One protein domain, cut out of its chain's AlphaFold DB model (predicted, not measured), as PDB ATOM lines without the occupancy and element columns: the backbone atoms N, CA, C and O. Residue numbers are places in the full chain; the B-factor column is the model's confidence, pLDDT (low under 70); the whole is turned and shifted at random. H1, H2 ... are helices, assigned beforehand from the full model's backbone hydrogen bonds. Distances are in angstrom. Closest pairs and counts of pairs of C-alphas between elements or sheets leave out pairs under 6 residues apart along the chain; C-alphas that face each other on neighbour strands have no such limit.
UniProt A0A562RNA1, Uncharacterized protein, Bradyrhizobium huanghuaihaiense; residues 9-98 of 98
ATOM      1  N   ALA A   9     208.246 159.017 201.603       93.38
ATOM      2  CA  ALA A   9     209.616 158.677 201.967       93.38
ATOM      3  C   ALA A   9     209.757 158.434 203.480       93.38
ATOM      4  O   ALA A   9     210.333 157.422 203.878       93.38
ATOM      5  N   ASP A  10     209.156 159.300 204.305       93.94
ATOM      6  CA  ASP A  10     209.153 159.136 205.764       93.94
ATOM      7  C   ASP A  10     208.433 157.852 206.172       93.94
ATOM      8  O   ASP A  10     208.922 157.112 207.024       93.94
ATOM      9  N   ARG A  11     207.287 157.553 205.547       94.69
ATOM     10  CA  ARG A  11     206.534 156.320 205.813       94.69
ATOM     11  C   ARG A  11     207.354 155.080 205.464       94.69
ATOM     12  O   ARG A  11     207.457 154.179 206.293       94.69
ATOM     13  N   ILE A  12     208.016 155.065 204.306       94.94
ATOM     14  CA  ILE A  12     208.948 153.996 203.912       94.94
ATOM     15  C   ILE A  12     210.055 153.823 204.963       94.94
ATOM     16  O   ILE A  12     210.332 152.701 205.391       94.94
ATOM     17  N   ASP A  13     210.683 154.917 205.402       94.06
ATOM     18  CA  ASP A  13     211.781 154.881 206.375       94.06
ATOM     19  C   ASP A  13     211.330 154.398 207.762       94.06
ATOM     20  O   ASP A  13     212.028 153.596 208.401       94.06
ATOM     21  N   VAL A  14     210.159 154.849 208.215       94.62
ATOM     22  CA  VAL A  14     209.545 154.419 209.475       94.62
ATOM     23  C   VAL A  14     209.223 152.932 209.422       94.62
ATOM     24  O   VAL A  14     209.675 152.198 210.299       94.62
ATOM     25  N   VAL A  15     208.523 152.458 208.388       94.88
ATOM     26  CA  VAL A  15     208.148 151.040 208.269       94.88
ATOM     27  C   VAL A  15     209.386 150.154 208.174       94.88
ATOM     28  O   VAL A  15     209.491 149.187 208.927       94.88
ATOM     29  N   ALA A  16     210.368 150.510 207.338       94.81
ATOM     30  CA  ALA A  16     211.609 149.744 207.225       94.81
ATOM     31  C   ALA A  16     212.280 149.563 208.594       94.81
ATOM     32  O   ALA A  16     212.692 148.462 208.956       94.81
ATOM     33  N   THR A  17     212.389 150.653 209.354       94.56
ATOM     34  CA  THR A  17     213.087 150.661 210.643       94.56
ATOM     35  C   THR A  17     212.314 149.919 211.721       94.56
ATOM     36  O   THR A  17     212.914 149.171 212.485       94.56
ATOM     37  N   THR A  18     211.000 150.116 211.791       93.88
ATOM     38  CA  THR A  18     210.160 149.504 212.823       93.88
ATOM     39  C   THR A  18     210.035 147.999 212.618       93.88
ATOM     40  O   THR A  18     210.148 147.249 213.581       93.88
ATOM     41  N   VAL A  19     209.855 147.547 211.375       93.50
ATOM     42  CA  VAL A  19     209.649 146.122 211.078       93.50
ATOM     43  C   VAL A  19     210.969 145.345 211.109       93.50
ATOM     44  O   VAL A  19     211.022 144.236 211.632       93.50
ATOM     45  N   TYR A  20     212.055 145.911 210.573       93.00
ATOM     46  CA  TYR A  20     213.300 145.160 210.355       93.00
ATOM     47  C   TYR A  20     214.515 145.665 211.142       93.00
ATOM     48  O   TYR A  20     215.587 145.065 211.049       93.00
ATOM     49  N   GLY A  21     214.388 146.745 211.913       91.19
ATOM     50  CA  GLY A  21     215.497 147.337 212.659       91.19
ATOM     51  C   GLY A  21     216.441 148.178 211.791       91.19
ATOM     52  O   GLY A  21     216.065 148.705 210.745       91.19
ATOM     53  N   ALA A  22     217.683 148.368 212.245       85.50
ATOM     54  CA  ALA A  22     218.642 149.260 211.582       85.50
ATOM     55  C   ALA A  22     219.343 148.615 210.372       85.50
ATOM     56  O   ALA A  22     219.523 149.256 209.333       85.50
ATOM     57  N   TYR A  23     219.729 147.344 210.488       86.12
ATOM     58  CA  TYR A  23     220.579 146.669 209.508       86.12
ATOM     59  C   TYR A  23     219.765 145.975 208.416       86.12
ATOM     60  O   TYR A  23     218.818 145.245 208.686       86.12
ATOM     61  N   GLY A  24     220.135 146.200 207.151       86.81
ATOM     62  CA  GLY A  24     219.518 145.527 206.000       86.81
ATOM     63  C   GLY A  24     218.046 145.878 205.740       86.81
ATOM     64  O   GLY A  24     217.448 145.332 204.813       86.81
ATOM     65  N   ARG A  25     217.469 146.815 206.505       93.62
ATOM     66  CA  ARG A  25     216.036 147.139 206.506       93.62
ATOM     67  C   ARG A  25     215.448 147.445 205.135       93.62
ATOM     68  O   ARG A  25     214.369 146.971 204.821       93.62
ATOM     69  N   MET A  26     216.182 148.170 204.290       94.19
ATOM     70  CA  MET A  26     215.711 148.532 202.947       94.19
ATOM     71  C   MET A  26     215.694 147.338 201.995       94.19
ATOM     72  O   MET A  26     214.781 147.216 201.188       94.19
ATOM     73  N   SER A  27     216.676 146.438 202.100       95.62
ATOM     74  CA  SER A  27     216.676 145.205 201.308       95.62
ATOM     75  C   SER A  27     215.517 144.297 201.720       95.62
ATOM     76  O   SER A  27     214.830 143.755 200.861       95.62
ATOM     77  N   ARG A  28     215.271 144.172 203.031       95.44
ATOM     78  CA  ARG A  28     214.168 143.367 203.573       95.44
ATOM     79  C   ARG A  28     212.807 143.967 203.238       95.44
ATOM     80  O   ARG A  28     211.920 143.234 202.827       95.44
ATOM     81  N   LEU A  29     212.672 145.290 203.325       96.62
ATOM     82  CA  LEU A  29     211.459 145.991 202.921       96.62
ATOM     83  C   LEU A  29     211.167 145.793 201.433       96.62
ATOM     84  O   LEU A  29     210.054 145.422 201.087       96.62
ATOM     85  N   ALA A  30     212.160 145.973 200.561       96.44
ATOM     86  CA  ALA A  30     211.980 145.753 199.127       96.44
ATOM     87  C   ALA A  30     211.518 144.316 198.825       96.44
ATOM     88  O   ALA A  30     210.555 144.128 198.082       96.44
ATOM     89  N   ALA A  31     212.140 143.321 199.467       95.94
ATOM     90  CA  ALA A  31     211.733 141.922 199.355       95.94
ATOM     91  C   ALA A  31     210.302 141.688 199.871       95.94
ATOM     92  O   ALA A  31     209.501 141.068 199.177       95.94
ATOM     93  N   GLY A  32     209.953 142.236 201.040       94.69
ATOM     94  CA  GLY A  32     208.610 142.130 201.620       94.69
ATOM     95  C   GLY A  32     207.525 142.773 200.753       94.69
ATOM     96  O   GLY A  32     206.404 142.270 200.697       94.69
ATOM     97  N   LEU A  33     207.868 143.843 200.033       95.31
ATOM     98  CA  LEU A  33     206.997 144.528 199.074       95.31
ATOM     99  C   LEU A  33     207.004 143.891 197.671       95.31
ATOM    100  O   LEU A  33     206.287 144.363 196.791       95.31
ATOM    101  N   GLY A  34     207.823 142.864 197.421       95.44
ATOM    102  CA  GLY A  34     207.924 142.224 196.105       95.44
ATOM    103  C   GLY A  34     208.473 143.147 195.009       95.44
ATOM    104  O   GLY A  34     208.071 143.052 193.848       95.44
ATOM    105  N   ILE A  35     209.365 144.077 195.360       95.50
ATOM    106  CA  ILE A  35     209.991 145.014 194.416       95.50
ATOM    107  C   ILE A  35     211.513 144.977 194.513       95.50
ATOM    108  O   ILE A  35     212.093 144.580 195.522       95.50
ATOM    109  N   SER A  36     212.189 145.434 193.459       95.88
ATOM    110  CA  SER A  36     213.639 145.597 193.516       95.88
ATOM    111  C   SER A  36     214.022 146.728 194.474       95.88
ATOM    112  O   SER A  36     213.307 147.723 194.628       95.88
ATOM    113  N   ARG A  37     215.200 146.602 195.093       95.62
ATOM    114  CA  ARG A  37     215.737 147.631 195.990       95.62
ATOM    115  C   ARG A  37     215.880 148.980 195.286       95.62
ATOM    116  O   ARG A  37     215.507 149.990 195.870       95.62
ATOM    117  N   SER A  38     216.367 149.006 194.044       95.62
ATOM    118  CA  SER A  38     216.484 150.247 193.261       95.62
ATOM    119  C   SER A  38     215.132 150.941 193.113       95.62
ATOM    120  O   SER A  38     215.019 152.127 193.394       95.62
ATOM    121  N   ARG A  39     214.079 150.172 192.816       95.56
ATOM    122  CA  ARG A  39     212.727 150.708 192.648       95.56
ATOM    123  C   ARG A  39     212.141 151.262 193.947       95.56
ATOM    124  O   ARG A  39     211.466 152.285 193.925       95.56
ATOM    125  N   LEU A  40     212.447 150.641 195.088       95.56
ATOM    126  CA  LEU A  40     212.114 151.208 196.398       95.56
ATOM    127  C   LEU A  40     212.816 152.560 196.628       95.56
ATOM    128  O   LEU A  40     212.197 153.491 197.141       95.56
ATOM    129  N   PHE A  41     214.090 152.690 196.237       94.56
ATOM    130  CA  PHE A  41     214.811 153.966 196.322       94.56
ATOM    131  C   PHE A  41     214.230 155.028 195.387       94.56
ATOM    132  O   PHE A  41     214.150 156.186 195.793       94.56
ATOM    133  N   ASP A  42     213.782 154.653 194.190       94.75
ATOM    134  CA  ASP A  42     213.112 155.575 193.270       94.75
ATOM    135  C   ASP A  42     211.821 156.118 193.891       94.75
ATOM    136  O   ASP A  42     211.616 157.331 193.937       94.75
ATOM    137  N   TYR A  43     210.987 155.249 194.470       93.06
ATOM    138  CA  TYR A  43     209.771 155.674 195.171       93.06
ATOM    139  C   TYR A  43     210.073 156.562 196.375       93.06
ATOM    140  O   TYR A  43     209.401 157.566 196.591       93.06
ATOM    141  N   ARG A  44     211.127 156.245 197.131       93.38
ATOM    142  CA  ARG A  44     211.588 157.081 198.246       93.38
ATOM    143  C   ARG A  44     212.083 158.456 197.781       93.38
ATOM    144  O   ARG A  44     211.963 159.421 198.524       93.38
ATOM    145  N   ARG A  45     212.608 158.567 196.558       93.69
ATOM    146  CA  ARG A  45     212.994 159.843 195.924       93.69
ATOM    147  C   ARG A  45     211.814 160.590 195.289       93.69
ATOM    148  O   ARG A  45     212.020 161.663 194.734       93.69
ATOM    149  N   GLY A  46     210.597 160.048 195.367       90.81
ATOM    150  CA  GLY A  46     209.394 160.665 194.807       90.81
ATOM    151  C   GLY A  46     209.130 160.317 193.342       90.81
ATOM    152  O   GLY A  46     208.398 161.041 192.666       90.81
ATOM    153  N   ALA A  47     209.706 159.226 192.823       92.88
ATOM    154  CA  ALA A  47     209.373 158.749 191.486       92.88
ATOM    155  C   ALA A  47     207.874 158.441 191.382       92.88
ATOM    156  O   ALA A  47     207.297 157.763 192.237       92.88
ATOM    157  N   ARG A  48     207.249 158.923 190.304       89.56
ATOM    158  CA  ARG A  48     205.833 158.668 190.030       89.56
ATOM    159  C   ARG A  48     205.604 157.183 189.770       89.56
ATOM    160  O   ARG A  48     206.378 156.529 189.071       89.56
ATOM    161  N   THR A  49     204.514 156.661 190.310       88.38
ATOM    162  CA  THR A  49     204.105 155.268 190.147       88.38
ATOM    163  C   THR A  49     202.588 155.176 190.177       88.38
ATOM    164  O   THR A  49     201.939 155.941 190.880       88.38
ATOM    165  N   SER A  50     202.024 154.241 189.410       89.69
ATOM    166  CA  SER A  50     200.607 153.872 189.501       89.69
ATOM    167  C   SER A  50     200.323 152.899 190.649       89.69
ATOM    168  O   SER A  50     199.167 152.615 190.938       89.69
ATOM    169  N   ARG A  51     201.369 152.353 191.284       89.62
ATOM    170  CA  ARG A  51     201.227 151.457 192.437       89.62
ATOM    171  C   ARG A  51     200.905 152.252 193.694       89.62
ATOM    172  O   ARG A  51     201.600 153.225 193.983       89.62
ATOM    173  N   ASP A  52     199.944 151.767 194.468       93.75
ATOM    174  CA  ASP A  52     199.646 152.276 195.802       93.75
ATOM    175  C   ASP A  52     200.696 151.786 196.810       93.75
ATOM    176  O   ASP A  52     200.599 150.697 197.374       93.75
ATOM    177  N   ILE A  53     201.756 152.574 196.993       93.94
ATOM    178  CA  ILE A  53     202.848 152.217 197.905       93.94
ATOM    179  C   ILE A  53     202.382 152.219 199.359       93.94
ATOM    180  O   ILE A  53     202.841 151.380 200.129       93.94
ATOM    181  N   ASP A  54     201.480 153.124 199.732       94.06
ATOM    182  CA  ASP A  54     200.987 153.207 201.104       94.06
ATOM    183  C   ASP A  54     200.126 151.979 201.438       94.06
ATOM    184  O   ASP A  54     200.360 151.349 202.470       94.06
ATOM    185  N   GLY A  55     199.239 151.556 200.530       96.38
ATOM    186  CA  GLY A  55     198.500 150.295 200.658       96.38
ATOM    187  C   GLY A  55     199.425 149.080 200.772       96.38
ATOM    188  O   GLY A  55     199.304 148.290 201.706       96.38
ATOM    189  N   MET A  56     200.448 148.988 199.915       96.94
ATOM    190  CA  MET A  56     201.432 147.897 199.990       96.94
ATOM    191  C   MET A  56     202.206 147.866 201.323       96.94
ATOM    192  O   MET A  56     202.585 146.788 201.789       96.94
ATOM    193  N   LEU A  57     202.482 149.028 201.930       96.81
ATOM    194  CA  LEU A  57     203.115 149.106 203.250       96.81
ATOM    195  C   LEU A  57     202.175 148.596 204.350       96.81
ATOM    196  O   LEU A  57     202.642 147.879 205.233       96.81
ATOM    197  N   ILE A  58     200.881 148.926 204.292       97.44
ATOM    198  CA  ILE A  58     199.873 148.416 205.236       97.44
ATOM    199  C   ILE A  58     199.741 146.896 205.115       97.44
ATOM    200  O   ILE A  58     199.906 146.199 206.116       97.44
ATOM    201  N   ASP A  59     199.596 146.371 203.897       97.69
ATOM    202  CA  ASP A  59     199.512 144.926 203.650       97.69
ATOM    203  C   ASP A  59     200.755 144.176 204.152       97.69
ATOM    204  O   ASP A  59     200.692 143.024 204.591       97.69
ATOM    205  N   LEU A  60     201.933 144.801 204.065       96.75
ATOM    206  CA  LEU A  60     203.152 144.244 204.641       96.75
ATOM    207  C   LEU A  60     203.093 144.220 206.172       96.75
ATOM    208  O   LEU A  60     203.461 143.208 206.764       96.75
ATOM    209  N   ILE A  61     202.656 145.310 206.807       96.88
ATOM    210  CA  ILE A  61     202.547 145.394 208.268       96.88
ATOM    211  C   ILE A  61     201.598 144.316 208.794       96.88
ATOM    212  O   ILE A  61     201.951 143.631 209.753       96.88
ATOM    213  N   ASP A  62     200.439 144.130 208.163       97.81
ATOM    214  CA  ASP A  62     199.475 143.113 208.586       97.81
ATOM    215  C   ASP A  62     200.051 141.697 208.450       97.81
ATOM    216  O   ASP A  62     200.008 140.923 209.406       97.81
ATOM    217  N   ARG A  63     200.710 141.382 207.325       96.31
ATOM    218  CA  ARG A  63     201.385 140.082 207.151       96.31
ATOM    219  C   ARG A  63     202.469 139.828 208.196       96.31
ATOM    220  O   ARG A  63     202.565 138.721 208.722       96.31
ATOM    221  N   GLU A  64     203.293 140.828 208.499       95.62
ATOM    222  CA  GLU A  64     204.345 140.706 209.515       95.62
ATOM    223  C   GLU A  64     203.753 140.565 210.926       95.62
ATOM    224  O   GLU A  64     204.268 139.790 211.736       95.62
ATOM    225  N   ARG A  65     202.635 141.244 211.219       95.94
ATOM    226  CA  ARG A  65     201.900 141.083 212.482       95.94
ATOM    227  C   ARG A  65     201.371 139.659 212.632       95.94
ATOM    228  O   ARG A  65     201.561 139.051 213.686       95.94
ATOM    229  N   ASP A  66     200.754 139.117 211.590       97.06
ATOM    230  CA  ASP A  66     200.187 137.768 211.614       97.06
ATOM    231  C   ASP A  66     201.291 136.705 211.733       97.06
ATOM    232  O   ASP A  66     201.185 135.769 212.534       97.06
ATOM    233  N   ALA A  67     202.412 136.890 211.026       94.81
ATOM    234  CA  ALA A  67     203.592 136.038 211.160       94.81
ATOM    235  C   ALA A  67     204.185 136.088 212.580       94.81
ATOM    236  O   ALA A  67     204.567 135.052 213.137       94.81
ATOM    237  N   ALA A  68     204.236 137.271 213.200       95.25
ATOM    238  CA  ALA A  68     204.680 137.424 214.580       95.25
ATOM    239  C   ALA A  68     203.740 136.708 215.562       95.25
ATOM    240  O   ALA A  68     204.219 135.995 216.448       95.25
ATOM    241  N   ALA A  69     202.421 136.823 215.383       97.00
ATOM    242  CA  ALA A  69     201.436 136.121 216.203       97.00
ATOM    243  C   ALA A  69     201.586 134.592 216.093       97.00
ATOM    244  O   ALA A  69     201.656 133.894 217.110       97.00
ATOM    245  N   ALA A  70     201.741 134.072 214.871       97.00
ATOM    246  CA  ALA A  70     202.005 132.655 214.635       97.00
ATOM    247  C   ALA A  70     203.304 132.196 215.322       97.00
ATOM    248  O   ALA A  70     203.338 131.148 215.975       97.00
ATOM    249  N   ARG A  71     204.366 133.010 215.254       96.12
ATOM    250  CA  ARG A  71     205.643 132.720 215.917       96.12
ATOM    251  C   ARG A  71     205.519 132.697 217.440       96.12
ATOM    252  O   ARG A  71     206.093 131.812 218.070       96.12
ATOM    253  N   VAL A  72     204.777 133.629 218.039       97.94
ATOM    254  CA  VAL A  72     204.527 133.651 219.493       97.94
ATOM    255  C   VAL A  72     203.793 132.385 219.937       97.94
ATOM    256  O   VAL A  72     204.181 131.770 220.936       97.94
ATOM    257  N   SER A  73     202.788 131.953 219.171       97.38
ATOM    258  CA  SER A  73     202.073 130.699 219.425       97.38
ATOM    259  C   SER A  73     203.021 129.492 219.381       97.38
ATOM    260  O   SER A  73     203.095 128.718 220.339       97.38
ATOM    261  N   ALA A  74     203.847 129.385 218.333       98.00
ATOM    262  CA  ALA A  74     204.819 128.301 218.191       98.00
ATOM    263  C   ALA A  74     205.860 128.277 219.327       98.00
ATOM    264  O   ALA A  74     206.165 127.217 219.875       98.00
ATOM    265  N   LEU A  75     206.380 129.443 219.731       98.12
ATOM    266  CA  LEU A  75     207.326 129.553 220.847       98.12
ATOM    267  C   LEU A  75     206.687 129.164 222.185       98.12
ATOM    268  O   LEU A  75     207.331 128.514 223.010       98.12
ATOM    269  N   THR A  76     205.418 129.514 222.393       98.50
ATOM    270  CA  THR A  76     204.658 129.103 223.581       98.50
ATOM    271  C   THR A  76     204.498 127.586 223.640       98.50
ATOM    272  O   THR A  76     204.757 126.976 224.681       98.50
ATOM    273  N   ALA A  77     204.136 126.963 222.517       97.94
ATOM    274  CA  ALA A  77     204.020 125.513 222.419       97.94
ATOM    275  C   ALA A  77     205.358 124.820 222.725       97.94
ATOM    276  O   ALA A  77     205.413 123.924 223.570       97.94
ATOM    277  N   LEU A  78     206.450 125.303 222.123       98.19
ATOM    278  CA  LEU A  78     207.797 124.788 222.368       98.19
ATOM    279  C   LEU A  78     208.208 124.926 223.841       98.19
ATOM    280  O   LEU A  78     208.721 123.976 224.432       98.19
ATOM    281  N   ARG A  79     207.943 126.078 224.471       98.19
ATOM    282  CA  ARG A  79     208.211 126.293 225.901       98.19
ATOM    283  C   ARG A  79     207.490 125.257 226.762       98.19
ATOM    284  O   ARG A  79     208.106 124.662 227.645       98.19
ATOM    285  N   ASN A  80     206.203 125.031 226.510       98.31
ATOM    286  CA  ASN A  80     205.406 124.076 227.278       98.31
ATOM    287  C   ASN A  80     205.902 122.637 227.083       98.31
ATOM    288  O   ASN A  80     206.011 121.886 228.054       98.31
ATOM    289  N   GLN A  81     206.286 122.276 225.856       97.94
ATOM    290  CA  GLN A  81     206.905 120.984 225.563       97.94
ATOM    291  C   GLN A  81     208.213 120.795 226.344       97.94
ATOM    292  O   GLN A  81     208.401 119.758 226.983       97.94
ATOM    293  N   MET A  82     209.088 121.804 226.351       98.38
ATOM    294  CA  MET A  82     210.356 121.767 227.086       98.38
ATOM    295  C   MET A  82     210.142 121.626 228.596       98.38
ATOM    296  O   MET A  82     210.783 120.788 229.228       98.38
ATOM    297  N   LEU A  83     209.196 122.370 229.178       98.06
ATOM    298  CA  LEU A  83     208.846 122.233 230.596       98.06
ATOM    299  C   LEU A  83     208.360 120.816 230.929       98.06
ATOM    300  O   LEU A  83     208.777 120.242 231.936       98.06
ATOM    301  N   GLY A  84     207.532 120.225 230.065       97.88
ATOM    302  CA  GLY A  84     207.059 118.851 230.228       97.88
ATOM    303  C   GLY A  84     208.170 117.802 230.106       97.88
ATOM    304  O   GLY A  84     208.139 116.787 230.804       97.88
ATOM    305  N   LEU A  85     209.161 118.016 229.236       97.50
ATOM    306  CA  LEU A  85     210.342 117.147 229.135       97.50
ATOM    307  C   LEU A  85     211.210 117.239 230.395       97.50
ATOM    308  O   LEU A  85     211.535 116.210 230.983       97.50
ATOM    309  N   ILE A  86     211.501 118.457 230.860       97.69
ATOM    310  CA  ILE A  86     212.295 118.698 232.073       97.69
ATOM    311  C   ILE A  86     211.619 118.082 233.307       97.69
ATOM    312  O   ILE A  86     212.279 117.436 234.119       97.69
ATOM    313  N   ALA A  87     210.301 118.243 233.455       96.31
ATOM    314  CA  ALA A  87     209.563 117.670 234.581       96.31
ATOM    315  C   ALA A  87     209.609 116.132 234.589       96.31
ATOM    316  O   ALA A  87     209.760 115.524 235.651       96.31
ATOM    317  N   ARG A  88     209.506 115.499 233.411       95.81
ATOM    318  CA  ARG A  88     209.609 114.039 233.270       95.81
ATOM    319  C   ARG A  88     211.008 113.529 233.597       95.81
ATOM    320  O   ARG A  88     211.109 112.586 234.374       95.81
ATOM    321  N   ALA A  89     212.050 114.182 233.083       94.75
ATOM    322  CA  ALA A  89     213.440 113.835 233.385       94.75
ATOM    323  C   ALA A  89     213.707 113.867 234.901       94.75
ATOM    324  O   ALA A  89     214.117 112.867 235.479       94.75
ATOM    325  N   ARG A  90     213.312 114.954 235.576       95.06
ATOM    326  CA  ARG A  90     213.447 115.088 237.039       95.06
ATOM    327  C   ARG A  90     212.679 114.027 237.829       95.06
ATOM    328  O   ARG A  90     213.097 113.637 238.915       95.06
ATOM    329  N   LYS A  91     211.516 113.585 237.336       94.00
ATOM    330  CA  LYS A  91     210.744 112.513 237.984       94.00
ATOM    331  C   LYS A  91     211.441 111.159 237.838       94.00
ATOM    332  O   LYS A  91     211.372 110.367 238.772       94.00
ATOM    333  N   GLN A  92     212.071 110.908 236.693       91.81
ATOM    334  CA  GLN A  92     212.822 109.684 236.439       91.81
ATOM    335  C   GLN A  92     214.060 109.606 237.340       91.81
ATOM    336  O   GLN A  92     214.199 108.638 238.074       91.81
ATOM    337  N   GLU A  93     214.850 110.680 237.418       92.69
ATOM    338  CA  GLU A  93     216.017 110.772 238.313       92.69
ATOM    339  C   GLU A  93     215.667 110.462 239.778       92.69
ATOM    340  O   GLU A  93     216.391 109.747 240.462       92.69
ATOM    341  N   ARG A  94     214.521 110.956 240.268       90.25
ATOM    342  CA  ARG A  94     214.050 110.673 241.636       90.25
ATOM    343  C   ARG A  94     213.629 109.222 241.857       90.25
ATOM    344  O   ARG A  94     213.658 108.774 242.995       90.25
ATOM    345  N   ARG A  95     213.160 108.535 240.812       87.81
ATOM    346  CA  ARG A  95     212.787 107.116 240.887       87.81
ATOM    347  C   ARG A  95     214.017 106.225 240.868       87.81
ATOM    348  O   ARG A  95     214.039 105.259 241.606       87.81
ATOM    349  N   ASP A  96     215.010 106.571 240.057       86.94
ATOM    350  CA  ASP A  96     216.237 105.782 239.924       86.94
ATOM    351  C   ASP A  96     217.173 105.940 241.138       86.94
ATOM    352  O   ASP A  96     218.050 105.112 241.359       86.94
ATOM    353  N   ALA A  97     216.987 107.001 241.932       80.62
ATOM    354  CA  ALA A  97     217.731 107.263 243.165       80.62
ATOM    355  C   ALA A  97     217.085 106.682 244.444       80.62
ATOM    356  O   ALA A  97     217.628 106.895 245.530       80.62
ATOM    357  N   ALA A  98     215.927 106.021 244.334       68.50
ATOM    358  CA  ALA A  98     215.161 105.439 245.442       68.50
ATOM    359  C   ALA A  98     215.188 103.908 245.380       68.50
ATOM    360  O   ALA A  98     215.275 103.293 246.464       68.50
TER     361      ALA A  98
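This is residues 9 to 98 of the 98 residues of an uncharacterized protein of Bradyrhizobium huanghuaihaiense (UniProt A0A562RNA1). One very long helix, H4, makes the long axis of this model, and three short helices, H1, H2 and H3, form a small compact head at its first end. H1 runs beside the beginning of H4, H2 and H3 complete the head, and residues 66 to 98, of which 66 to 96 belong to H4, stick out as a bare arm. The printed part has 90 residues with four named helices in the order H1, H2, H3, H4 and no named strand; the class is all helix. The whole is extended, with a radius of gyration of the C-alphas of 22.1 A, and spans 77 by 22 by 19 A.

Find C-alpha 53 at (202.848, 152.217, 197.905); from there H4, residues 53 to 96, runs 64.0 A to C-alpha 96 at (216.237, 105.782, 239.924). Go back to C-alpha 9 at (209.616, 158.677, 201.967), where H1, residues 9 to 20, begins and runs 16.3 A. H2 holds residues 25 to 32 and measures 10.2 A, and H3 holds residues 37 to 44 and measures 10.6 A.

Look first at residues 54 to 64 of H4, which alone touch H1, at a shallow tilt of 11 degrees, the same way; the closest C-alphas are those of Val 15 and Leu 57, 7.4 A apart. H2 is close to H4 but not clearly touching, with the C-alphas of Gly 32 and Leu 60 closest at 6.6 A. H3 and H4 are only just apart, at 8.2 A. H1 touches H2 with residues 16 to 20 alone, about perpendicular at 87 degrees, and the C-alphas of Ala 16 and Arg 25 are closest at 5.2 A. H2 touches H3, about perpendicular at 77 degrees, closest at the C-alphas of Ala 30 and Arg 37, 5.2 A apart. H1, with residues 9 to 12 alone, only just touches H3, with 3 pairs of C-alphas within 8 A, the closest being Ala 9 and Arg 44 at 4.5 A. In H1, H2, H3 and H4 every O i to N i+4 pair is within hydrogen-bond range.

The two C-alphas farthest apart, those of Arg 48 and Ala 98, are 77.4 A from each other. Without the free stretch, the body of 57 residues spans 28 by 21 by 19 A. The printed part has no cut; the links H1 to H2 and H2 to H3 are tight, H3 to H4 is short, and no link is long. The mean pLDDT of the printed part is 94.3, and residue 98, the chain's last, is under 70.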